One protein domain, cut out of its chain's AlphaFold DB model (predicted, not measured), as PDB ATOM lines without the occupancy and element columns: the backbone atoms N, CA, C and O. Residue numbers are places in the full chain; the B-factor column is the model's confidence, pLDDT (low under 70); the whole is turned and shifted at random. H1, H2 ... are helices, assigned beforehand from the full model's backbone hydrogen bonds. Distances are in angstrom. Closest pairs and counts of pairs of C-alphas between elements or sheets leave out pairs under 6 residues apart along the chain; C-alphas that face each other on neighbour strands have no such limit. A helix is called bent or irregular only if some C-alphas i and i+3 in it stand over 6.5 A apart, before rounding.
ATOM      1  N   ASP A  59     203.274 219.958 278.926       88.56
ATOM      2  CA  ASP A  59     202.498 221.194 278.890       88.56
ATOM      3  C   ASP A  59     202.692 221.919 277.543       88.56
ATOM      4  O   ASP A  59     203.706 221.767 276.851       88.56
ATOM      5  N   LEU A  60     201.709 222.736 277.165       85.12
ATOM      6  CA  LEU A  60     201.703 223.420 275.873       85.12
ATOM      7  C   LEU A  60     202.905 224.365 275.679       85.12
ATOM      8  O   LEU A  60     203.373 224.545 274.552       85.12
ATOM      9  N   ALA A  61     203.410 224.985 276.748       87.44
ATOM     10  CA  ALA A  61     204.550 225.895 276.667       87.44
ATOM     11  C   ALA A  61     205.848 225.126 276.377       87.44
ATOM     12  O   ALA A  61     206.627 225.540 275.514       87.44
ATOM     13  N   THR A  62     206.034 223.977 277.022       85.75
ATOM     14  CA  THR A  62     207.146 223.051 276.799       85.75
ATOM     15  C   THR A  62     207.066 222.410 275.413       85.75
ATOM     16  O   THR A  62     208.063 222.330 274.696       85.75
ATOM     17  N   ALA A  63     205.869 222.032 274.959       85.94
ATOM     18  CA  ALA A  63     205.678 221.543 273.595       85.94
ATOM     19  C   ALA A  63     206.060 222.607 272.545       85.94
ATOM     20  O   ALA A  63     206.746 222.295 271.567       85.94
ATOM     21  N   ARG A  64     205.677 223.874 272.762       89.75
ATOM     22  CA  ARG A  64     206.014 224.993 271.867       89.75
ATOM     23  C   ARG A  64     207.511 225.318 271.877       89.75
ATOM     24  O   ARG A  64     208.062 225.594 270.813       89.75
ATOM     25  N   SER A  65     208.169 225.268 273.036       87.12
ATOM     26  CA  SER A  65     209.607 225.555 273.145       87.12
ATOM     27  C   SER A  65     210.462 224.500 272.435       87.12
ATOM     28  O   SER A  65     211.424 224.848 271.750       87.12
ATOM     29  N   LEU A  66     210.064 223.227 272.505       91.56
ATOM     30  CA  LEU A  66     210.740 222.133 271.802       91.56
ATOM     31  C   LEU A  66     210.447 222.116 270.298       91.56
ATOM     32  O   LEU A  66     211.248 221.586 269.524       91.56
ATOM     33  N   ASN A  67     209.326 222.700 269.861       92.00
ATOM     34  CA  ASN A  67     208.939 222.688 268.453       92.00
ATOM     35  C   ASN A  67     209.977 223.381 267.562       92.00
ATOM     36  O   ASN A  67     210.292 222.870 266.495       92.00
ATOM     37  N   GLY A  68     210.562 224.492 268.021       92.38
ATOM     38  CA  GLY A  68     211.585 225.206 267.251       92.38
ATOM     39  C   GLY A  68     212.814 224.345 266.951       92.38
ATOM     40  O   GLY A  68     213.298 224.338 265.824       92.38
ATOM     41  N   VAL A  69     213.276 223.568 267.936       92.62
ATOM     42  CA  VAL A  69     214.429 222.667 267.774       92.62
ATOM     43  C   VAL A  69     214.077 221.496 266.860       92.62
ATOM     44  O   VAL A  69     214.842 221.187 265.955       92.62
ATOM     45  N   ARG A  70     212.901 220.883 267.050       93.81
ATOM     46  CA  ARG A  70     212.441 219.753 266.224       93.81
ATOM     47  C   ARG A  70     212.276 220.144 264.758       93.81
ATOM     48  O   ARG A  70     212.714 219.407 263.886       93.81
ATOM     49  N   VAL A  71     211.676 221.302 264.493       95.88
ATOM     50  CA  VAL A  71     211.504 221.814 263.128       95.88
ATOM     51  C   VAL A  71     212.858 222.131 262.494       95.88
ATOM     52  O   VAL A  71     213.083 221.770 261.346       95.88
ATOM     53  N   ALA A  72     213.776 222.766 263.229       93.62
ATOM     54  CA  ALA A  72     215.111 223.057 262.711       93.62
ATOM     55  C   ALA A  72     215.886 221.777 262.351       93.62
ATOM     56  O   ALA A  72     216.500 221.715 261.289       93.62
ATOM     57  N   ASP A  73     215.826 220.763 263.213       94.25
ATOM     58  CA  ASP A  73     216.464 219.462 263.007       94.25
ATOM     59  C   ASP A  73     215.863 218.717 261.802       94.25
ATOM     60  O   ASP A  73     216.591 218.205 260.955       94.25
ATOM     61  N   GLU A  74     214.537 218.745 261.652       96.31
ATOM     62  CA  GLU A  74     213.855 218.119 260.516       96.31
ATOM     63  C   GLU A  74     214.180 218.802 259.182       96.31
ATOM     64  O   GLU A  74     214.470 218.132 258.192       96.31
ATOM     65  N   ILE A  75     214.225 220.138 259.153       95.94
ATOM     66  CA  ILE A  75     214.638 220.889 257.961       95.94
ATOM     67  C   ILE A  75     216.048 220.472 257.525       95.94
ATOM     68  O   ILE A  75     216.289 220.289 256.334       95.94
ATOM     69  N   LEU A  76     216.974 220.292 258.472       94.81
ATOM     70  CA  LEU A  76     218.340 219.872 258.155       94.81
ATOM     71  C   LEU A  76     218.423 218.413 257.684       94.81
ATOM     72  O   LEU A  76     219.298 218.112 256.877       94.81
ATOM     73  N   ARG A  77     217.513 217.527 258.116       95.38
ATOM     74  CA  ARG A  77     217.418 216.149 257.592       95.38
ATOM     75  C   ARG A  77     216.890 216.083 256.161       95.38
ATOM     76  O   ARG A  77     217.285 215.195 255.412       95.38
ATOM     77  N   LEU A  78     215.994 216.994 255.788       96.88
ATOM     78  CA  LEU A  78     215.378 217.029 254.457       96.88
ATOM     79  C   LEU A  78     216.293 217.634 253.386       96.88
ATOM     80  O   LEU A  78     216.069 217.454 252.188       96.88
ATOM     81  N   VAL A  79     217.310 218.379 253.804       96.50
ATOM     82  CA  VAL A  79     218.226 219.070 252.905       96.50
ATOM     83  C   VAL A  79     219.397 218.148 252.535       96.50
ATOM     84  O   VAL A  79     220.067 217.630 253.424       96.50
ATOM     85  N   PRO A  80     219.722 217.992 251.237       92.38
ATOM     86  CA  PRO A  80     220.820 217.124 250.803       92.38
ATOM     87  C   PRO A  80     222.217 217.653 251.179       92.38
ATOM     88  O   PRO A  80     223.155 216.869 251.274       92.38
ATOM     89  N   ASP A  81     222.366 218.969 251.374       93.12
ATOM     90  CA  ASP A  81     223.616 219.626 251.779       93.12
ATOM     91  C   ASP A  81     223.333 220.838 252.690       93.12
ATOM     92  O   ASP A  81     222.777 221.859 252.261       93.12
ATOM     93  N   ALA A  82     223.723 220.723 253.962       93.25
ATOM     94  CA  ALA A  82     223.476 221.739 254.980       93.25
ATOM     95  C   ALA A  82     224.281 223.036 254.761       93.25
ATOM     96  O   ALA A  82     223.769 224.125 255.032       93.25
ATOM     97  N   ASP A  83     225.506 222.960 254.235       92.81
ATOM     98  CA  ASP A  83     226.374 224.128 254.038       92.81
ATOM     99  C   ASP A  83     225.863 225.006 252.888       92.81
ATOM    100  O   ASP A  83     225.788 226.244 252.998       92.81
ATOM    101  N   VAL A  84     225.430 224.366 251.799       93.88
ATOM    102  CA  VAL A  84     224.782 225.042 250.665       93.88
ATOM    103  C   VAL A  84     223.459 225.670 251.104       93.88
ATOM    104  O   VAL A  84     223.177 226.827 250.760       93.88
ATOM    105  N   PHE A  85     222.669 224.963 251.915       95.06
ATOM    106  CA  PHE A  85     221.422 225.490 252.465       95.06
ATOM    107  C   PHE A  85     221.648 226.697 253.375       95.06
ATOM    108  O   PHE A  85     221.017 227.734 253.167       95.06
ATOM    109  N   HIS A  86     222.588 226.636 254.320       94.19
ATOM    110  CA  HIS A  86     222.896 227.764 255.202       94.19
ATOM    111  C   HIS A  86     223.376 228.995 254.430       94.19
ATOM    112  O   HIS A  86     222.978 230.125 254.741       94.19
ATOM    113  N   THR A  87     224.196 228.788 253.401       93.12
ATOM    114  CA  THR A  87     224.662 229.866 252.524       93.12
ATOM    115  C   THR A  87     223.499 230.490 251.754       93.12
ATOM    116  O   THR A  87     223.368 231.717 251.721       93.12
ATOM    117  N   THR A  88     222.609 229.663 251.204       92.06
ATOM    118  CA  THR A  88     221.414 230.106 250.467       92.06
ATOM    119  C   THR A  88     220.432 230.841 251.379       92.06
ATOM    120  O   THR A  88     219.970 231.931 251.044       92.06
ATOM    121  N   LEU A  89     220.175 230.315 252.575       91.31
ATOM    122  CA  LEU A  89     219.279 230.919 253.557       91.31
ATOM    123  C   LEU A  89     219.813 232.268 254.057       91.31
ATOM    124  O   LEU A  89     219.046 233.222 254.202       91.31
ATOM    125  N   ARG A  90     221.133 232.391 254.269       91.00
ATOM    126  CA  ARG A  90     221.781 233.680 254.578       91.00
ATOM    127  C   ARG A  90     221.524 234.695 253.465       91.00
ATOM    128  O   ARG A  90     221.103 235.812 253.741       91.00
ATOM    129  N   CYS A  91     221.723 234.270 252.228       84.00
ATOM    130  CA  CYS A  91     221.484 235.035 251.013       84.00
ATOM    131  C   CYS A  91     220.037 235.556 250.888       84.00
ATOM    132  O   CYS A  91     219.805 236.738 250.608       84.00
ATOM    133  N   VAL A  92     219.055 234.682 251.119       87.94
ATOM    134  CA  VAL A  92     217.624 235.024 251.083       87.94
ATOM    135  C   VAL A  92     217.286 236.019 252.189       87.94
ATOM    136  O   VAL A  92     216.696 237.061 251.913       87.94
ATOM    137  N   LYS A  93     217.734 235.752 253.420       88.44
ATOM    138  CA  LYS A  93     217.518 236.643 254.566       88.44
ATOM    139  C   LYS A  93     218.107 238.036 254.333       88.44
ATOM    140  O   LYS A  93     217.470 239.038 254.638       88.44
ATOM    141  N   GLU A  94     219.310 238.117 253.765       85.44
ATOM    142  CA  GLU A  94     219.924 239.399 253.401       85.44
ATOM    143  C   GLU A  94     219.090 240.141 252.343       85.44
ATOM    144  O   GLU A  94     218.881 241.349 252.460       85.44
ATOM    145  N   SER A  95     218.544 239.422 251.360       75.50
ATOM    146  CA  SER A  95     217.728 239.996 250.278       75.50
ATOM    147  C   SER A  95     216.389 240.563 250.758       75.50
ATOM    148  O   SER A  95     215.925 241.567 250.210       75.50
ATOM    149  N   THR A  96     215.779 239.944 251.772       76.31
ATOM    150  CA  THR A  96     214.513 240.406 252.367       76.31
ATOM    151  C   THR A  96     214.721 241.495 253.417       76.31
ATOM    152  O   THR A  96     213.847 242.338 253.590       76.31
ATOM    153  N   SER A  97     215.884 241.526 254.075       73.06
ATOM    154  CA  SER A  97     216.229 242.552 255.072       73.06
ATOM    155  C   SER A  97     216.706 243.893 254.494       73.06
ATOM    156  O   SER A  97     216.724 244.892 255.211       73.06
ATOM    157  N   CYS A  98     217.105 243.943 253.219       54.34
ATOM    158  CA  CYS A  98     217.428 245.209 252.562       54.34
ATOM    159  C   CYS A  98     216.133 245.986 252.281       54.34
ATOM    160  O   CYS A  98     215.244 245.456 251.609       54.34
ATOM    161  N   SER A  99     216.050 247.222 252.791       52.75
ATOM    162  CA  SER A  99     214.878 248.093 252.644       52.75
ATOM    163  C   SER A  99     214.483 248.288 251.179       52.75
ATOM    164  O   SER A  99     215.312 248.205 250.266       52.75
ATOM    165  N   GLU A 100     213.194 248.547 250.962       57.88
ATOM    166  CA  GLU A 100     212.559 248.749 249.652       57.88
ATOM    167  C   GLU A 100     213.165 249.911 248.839       57.88
ATOM    168  O   GLU A 100     212.909 250.035 247.643       57.88
ATOM    169  N   ASP A 101     214.046 250.712 249.441       53.84
ATOM    170  CA  ASP A 101     214.589 251.945 248.867       53.84
ATOM    171  C   ASP A 101     215.678 251.743 247.803       53.84
ATOM    172  O   ASP A 101     216.179 252.712 247.226       53.84
ATOM    173  N   SER A 102     216.088 250.505 247.500       49.38
ATOM    174  CA  SER A 102     217.030 250.278 246.403       49.38
ATOM    175  C   SER A 102     216.904 248.888 245.772       49.38
ATOM    176  O   SER A 102     217.255 247.857 246.347       49.38
ATOM    177  N   THR A 103     216.471 248.854 244.512       58.97
ATOM    178  CA  THR A 103     216.444 247.655 243.652       58.97
ATOM    179  C   THR A 103     217.844 247.172 243.241       58.97
ATOM    180  O   THR A 103     218.013 246.030 242.803       58.97
ATOM    181  N   ALA A 104     218.881 248.003 243.403       56.16
ATOM    182  CA  ALA A 104     220.256 247.678 243.022       56.16
ATOM    183  C   ALA A 104     220.949 246.649 243.960       56.16
ATOM    184  O   ALA A 104     221.550 245.699 243.441       56.16
ATOM    185  N   PRO A 105     220.842 246.744 245.303       67.19
ATOM    186  CA  PRO A 105     221.315 245.731 246.253       67.19
ATOM    187  C   PRO A 105     220.716 244.338 246.049       67.19
ATOM    188  O   PRO A 105     221.465 243.361 245.996       67.19
ATOM    189  N   ARG A 106     219.395 244.234 245.841       62.12
ATOM    190  CA  ARG A 106     218.709 242.943 245.639       62.12
ATOM    191  C   ARG A 106     219.290 242.165 244.457       62.12
ATOM    192  O   ARG A 106     219.649 240.996 244.590       62.12
ATOM    193  N   ARG A 107     219.517 242.833 243.318       69.81
ATOM    194  CA  ARG A 107     220.126 242.214 242.122       69.81
ATOM    195  C   ARG A 107     221.579 241.783 242.338       69.81
ATOM    196  O   ARG A 107     222.053 240.903 241.620       69.81
ATOM    197  N   ARG A 108     222.319 242.416 243.255       75.06
ATOM    198  CA  ARG A 108     223.703 242.029 243.589       75.06
ATOM    199  C   ARG A 108     223.726 240.796 244.488       75.06
ATOM    200  O   ARG A 108     224.544 239.911 244.250       75.06
ATOM    201  N   ILE A 109     222.827 240.730 245.468       72.12
ATOM    202  CA  ILE A 109     222.725 239.591 246.385       72.12
ATOM    203  C   ILE A 109     222.270 238.354 245.608       72.12
ATOM    204  O   ILE A 109     223.013 237.380 245.580       72.12
ATOM    205  N   ILE A 110     221.179 238.435 244.835       71.75
ATOM    206  CA  ILE A 110     220.693 237.323 243.991       71.75
ATOM    207  C   ILE A 110     221.805 236.781 243.078       71.75
ATOM    208  O   ILE A 110     222.026 235.574 243.012       71.75
ATOM    209  N   ARG A 111     222.570 237.664 242.419       73.19
ATOM    210  CA  ARG A 111     223.708 237.253 241.575       73.19
ATOM    211  C   ARG A 111     224.803 236.532 242.359       73.19
ATOM    212  O   ARG A 111     225.369 235.573 241.843       73.19
ATOM    213  N   ARG A 112     225.100 236.966 243.586       74.19
ATOM    214  CA  ARG A 112     226.087 236.311 244.456       74.19
ATOM    215  C   ARG A 112     225.623 234.916 244.875       74.19
ATOM    216  O   ARG A 112     226.428 233.991 244.847       74.19
ATOM    217  N   CYS A 113     224.339 234.755 245.182       68.50
ATOM    218  CA  CYS A 113     223.751 233.464 245.544       68.50
ATOM    219  C   CYS A 113     223.748 232.494 244.352       68.50
ATOM    220  O   CYS A 113     224.166 231.350 244.486       68.50
ATOM    221  N   LEU A 114     223.375 232.979 243.162       72.62
ATOM    222  CA  LEU A 114     223.427 232.200 241.919       72.62
ATOM    223  C   LEU A 114     224.854 231.828 241.494       72.62
ATOM    224  O   LEU A 114     225.035 230.845 240.784       72.62
ATOM    225  N   ALA A 115     225.863 232.623 241.857       68.75
ATOM    226  CA  ALA A 115     227.260 232.277 241.613       68.75
ATOM    227  C   ALA A 115     227.738 231.193 242.591       68.75
ATOM    228  O   ALA A 115     228.313 230.200 242.158       68.75
ATOM    229  N   ALA A 116     227.426 231.341 243.882       62.25
ATOM    230  CA  ALA A 116     227.793 230.373 244.914       62.25
ATOM    231  C   ALA A 116     227.154 228.989 244.691       62.25
ATOM    232  O   ALA A 116     227.803 227.978 244.933       62.25
ATOM    233  N   SER A 117     225.925 228.923 244.162       60.41
ATOM    234  CA  SER A 117     225.264 227.644 243.854       60.41
ATOM    235  C   SER A 117     225.768 226.959 242.574       60.41
ATOM    236  O   SER A 117     225.514 225.775 242.370       60.41
ATOM    237  N   LYS A 118     226.495 227.673 241.703       59.59
ATOM    238  CA  LYS A 118     227.066 227.124 240.456       59.59
ATOM    239  C   LYS A 118     228.486 226.586 240.618       59.59
ATOM    240  O   LYS A 118     228.919 225.792 239.783       59.59
ATOM    241  N   GLU A 119     229.190 227.001 241.665       53.09
ATOM    242  CA  GLU A 119     230.540 226.536 241.991       53.09
ATOM    243  C   GLU A 119     230.639 225.000 242.137       53.09
ATOM    244  O   GLU A 119     231.476 224.411 241.447       53.09
ATOM    245  N   PRO A 120     229.749 224.302 242.884       53.16
ATOM    246  CA  PRO A 120     229.826 222.839 242.998       53.16
ATOM    247  C   PRO A 120     229.597 222.117 241.659       53.16
ATOM    248  O   PRO A 120     230.224 221.097 241.383       53.16
ATOM    249  N   ARG A 121     228.771 222.684 240.765       54.97
ATOM    250  CA  ARG A 121     228.487 222.103 239.443       54.97
ATOM    251  C   ARG A 121     229.690 222.192 238.499       54.97
ATOM    252  O   ARG A 121     229.971 221.251 237.766       54.97
ATOM    253  N   ARG A 122     230.449 223.295 238.549       58.31
ATOM    254  CA  ARG A 122     231.663 223.464 237.729       58.31
ATOM    255  C   ARG A 122     232.833 222.618 238.213       58.31
ATOM    256  O   ARG A 122     233.661 222.230 237.392       58.31
ATOM    257  N   GLN A 123     232.913 222.341 239.511       57.75
ATOM    258  CA  GLN A 123     233.932 221.450 240.055       57.75
ATOM    259  C   GLN A 123     233.674 219.995 239.638       57.75
ATOM    260  O   GLN A 123     234.569 219.357 239.091       57.75
ATOM    261  N   GLN A 124     232.424 219.532 239.739       57.16
ATOM    262  CA  GLN A 124     232.021 218.197 239.290       57.16
ATOM    263  C   GLN A 124     232.190 217.999 237.770       57.16
ATOM    264  O   GLN A 124     232.682 216.964 237.322       57.16
ATOM    265  N   GLU A 125     231.858 219.009 236.956       58.50
ATOM    266  CA  GLU A 125     232.092 218.978 235.503       58.50
ATOM    267  C   GLU A 125     233.593 218.932 235.160       58.50
ATOM    268  O   GLU A 125     234.000 218.213 234.248       58.50
ATOM    269  N   ARG A 126     234.447 219.650 235.902       62.84
ATOM    270  CA  ARG A 126     235.909 219.615 235.708       62.84
ATOM    271  C   ARG A 126     236.518 218.278 236.106       62.84
ATOM    272  O   ARG A 126     237.430 217.815 235.423       62.84
ATOM    273  N   GLU A 127     236.024 217.657 237.168       59.44
ATOM    274  CA  GLU A 127     236.455 216.324 237.597       59.44
ATOM    275  C   GLU A 127     236.030 215.253 236.585       59.44
ATOM    276  O   GLU A 127     236.855 214.431 236.190       59.44
ATOM    277  N   ALA A 128     234.804 215.329 236.057       60.00
ATOM    278  CA  ALA A 128     234.328 214.436 235.000       60.00
ATOM    279  C   ALA A 128     235.123 214.591 233.688       60.00
ATOM    280  O   ALA A 128     235.505 213.598 233.068       60.00
ATOM    281  N   VAL A 129     235.433 215.827 233.279       62.81
ATOM    282  CA  VAL A 129     236.260 216.102 232.087       62.81
ATOM    283  C   VAL A 129     237.711 215.650 232.295       62.81
ATOM    284  O   VAL A 129     238.326 215.112 231.374       62.81
ATOM    285  N   SER A 130     238.254 215.803 233.504       62.88
ATOM    286  CA  SER A 130     239.610 215.338 233.837       62.88
ATOM    287  C   SER A 130     239.697 213.808 233.876       62.88
ATOM    288  O   SER A 130     240.659 213.238 233.361       62.88
ATOM    289  N   ALA A 131     238.670 213.132 234.400       58.81
ATOM    290  CA  ALA A 131     238.559 211.674 234.372       58.81
ATOM    291  C   ALA A 131     238.412 211.132 232.937       58.81
ATOM    292  O   ALA A 131     239.054 210.145 232.576       58.81
ATOM    293  N   ALA A 132     237.643 211.816 232.082       57.34
ATOM    294  CA  ALA A 132     237.505 211.457 230.670       57.34
ATOM    295  C   ALA A 132     238.814 211.652 229.880       57.34
ATOM    296  O   ALA A 132     239.175 210.805 229.062       57.34
TER     297      ALA A 132
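This is residues 59 to 132 of the 266 residues of the protein "Polynucleotide adenylyltransferase" of Oryza sativa subsp. japonica (UniProt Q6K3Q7). A helical hairpin of H2 and H3 makes the middle of a thin, zigzag model, and from its open end two free arms reach out to opposite sides: residues 59 to 74, nearly all in H1, and residues 121 to 132 of H4. H1 turns a sharp corner into H2, H3 folds back beside H2, and H4 goes on outward from the end of H3. The printed part has 74 residues with four named helices, H1, H2, H3 and H4 in that order, and no named strand; its class is all helix. It is extended, with a radius of gyration of the C-alphas of 18.0 A, and only just flat, spanning 60 by 41 by 10 A.

H1, residues 60 to 78, has a kink of 31 degrees near residue 69. It is neither bent nor irregular, but only just: C-alphas 65 and 68 are 6.2 A apart. H2, residues 82 to 97, is close to H1 but not clearly touching it; their closest C-alphas, those of Leu 76 and Ala 82, are 6.3 A apart. The two run opposite ways at a steep tilt of 64 degrees. H3, residues 103 to 116, touches H2, and the closest C-alphas, those of Ser 95 and Arg 106, are 5.6 A apart. H2 and H3 form a helical hairpin, with a shallow tilt of 4 degrees, opposite ways. H4, residues 119 to 132, and H3 meet only through their link. H1 is apart from H3 and H4, and H2 is apart from H4. Every O i to N i+4 pair is within hydrogen-bond range in H2 and H4; in H1 13 of 15 are, and in H3 9 of 10.

H1 begins with C-alpha 60 at (201.703, 223.420, 275.873) and is 26.2 A long from first to last C-alpha. H2 measures 22.0 A and ends with C-alpha 97 at (216.229, 242.552, 255.072). H3 measures 20.7 A. H4 measures 20.1 A and ends with C-alpha 132 at (237.505, 211.457, 230.670).

The two C-alphas farthest apart, those of Asp 59 and Ala 132, are 60.4 A apart and are also the first and last printed. The printed part has no cut, and the links H1 to H2, H2 to H3 and H3 to H4 are tight. Residues 77 to 83 and 99 to 104 also stand free. The mean pLDDT of the printed part is 76.8; residues 98 to 107, residue 113 and residues 115 to 132 are under 70, and H4 has a mean of 58.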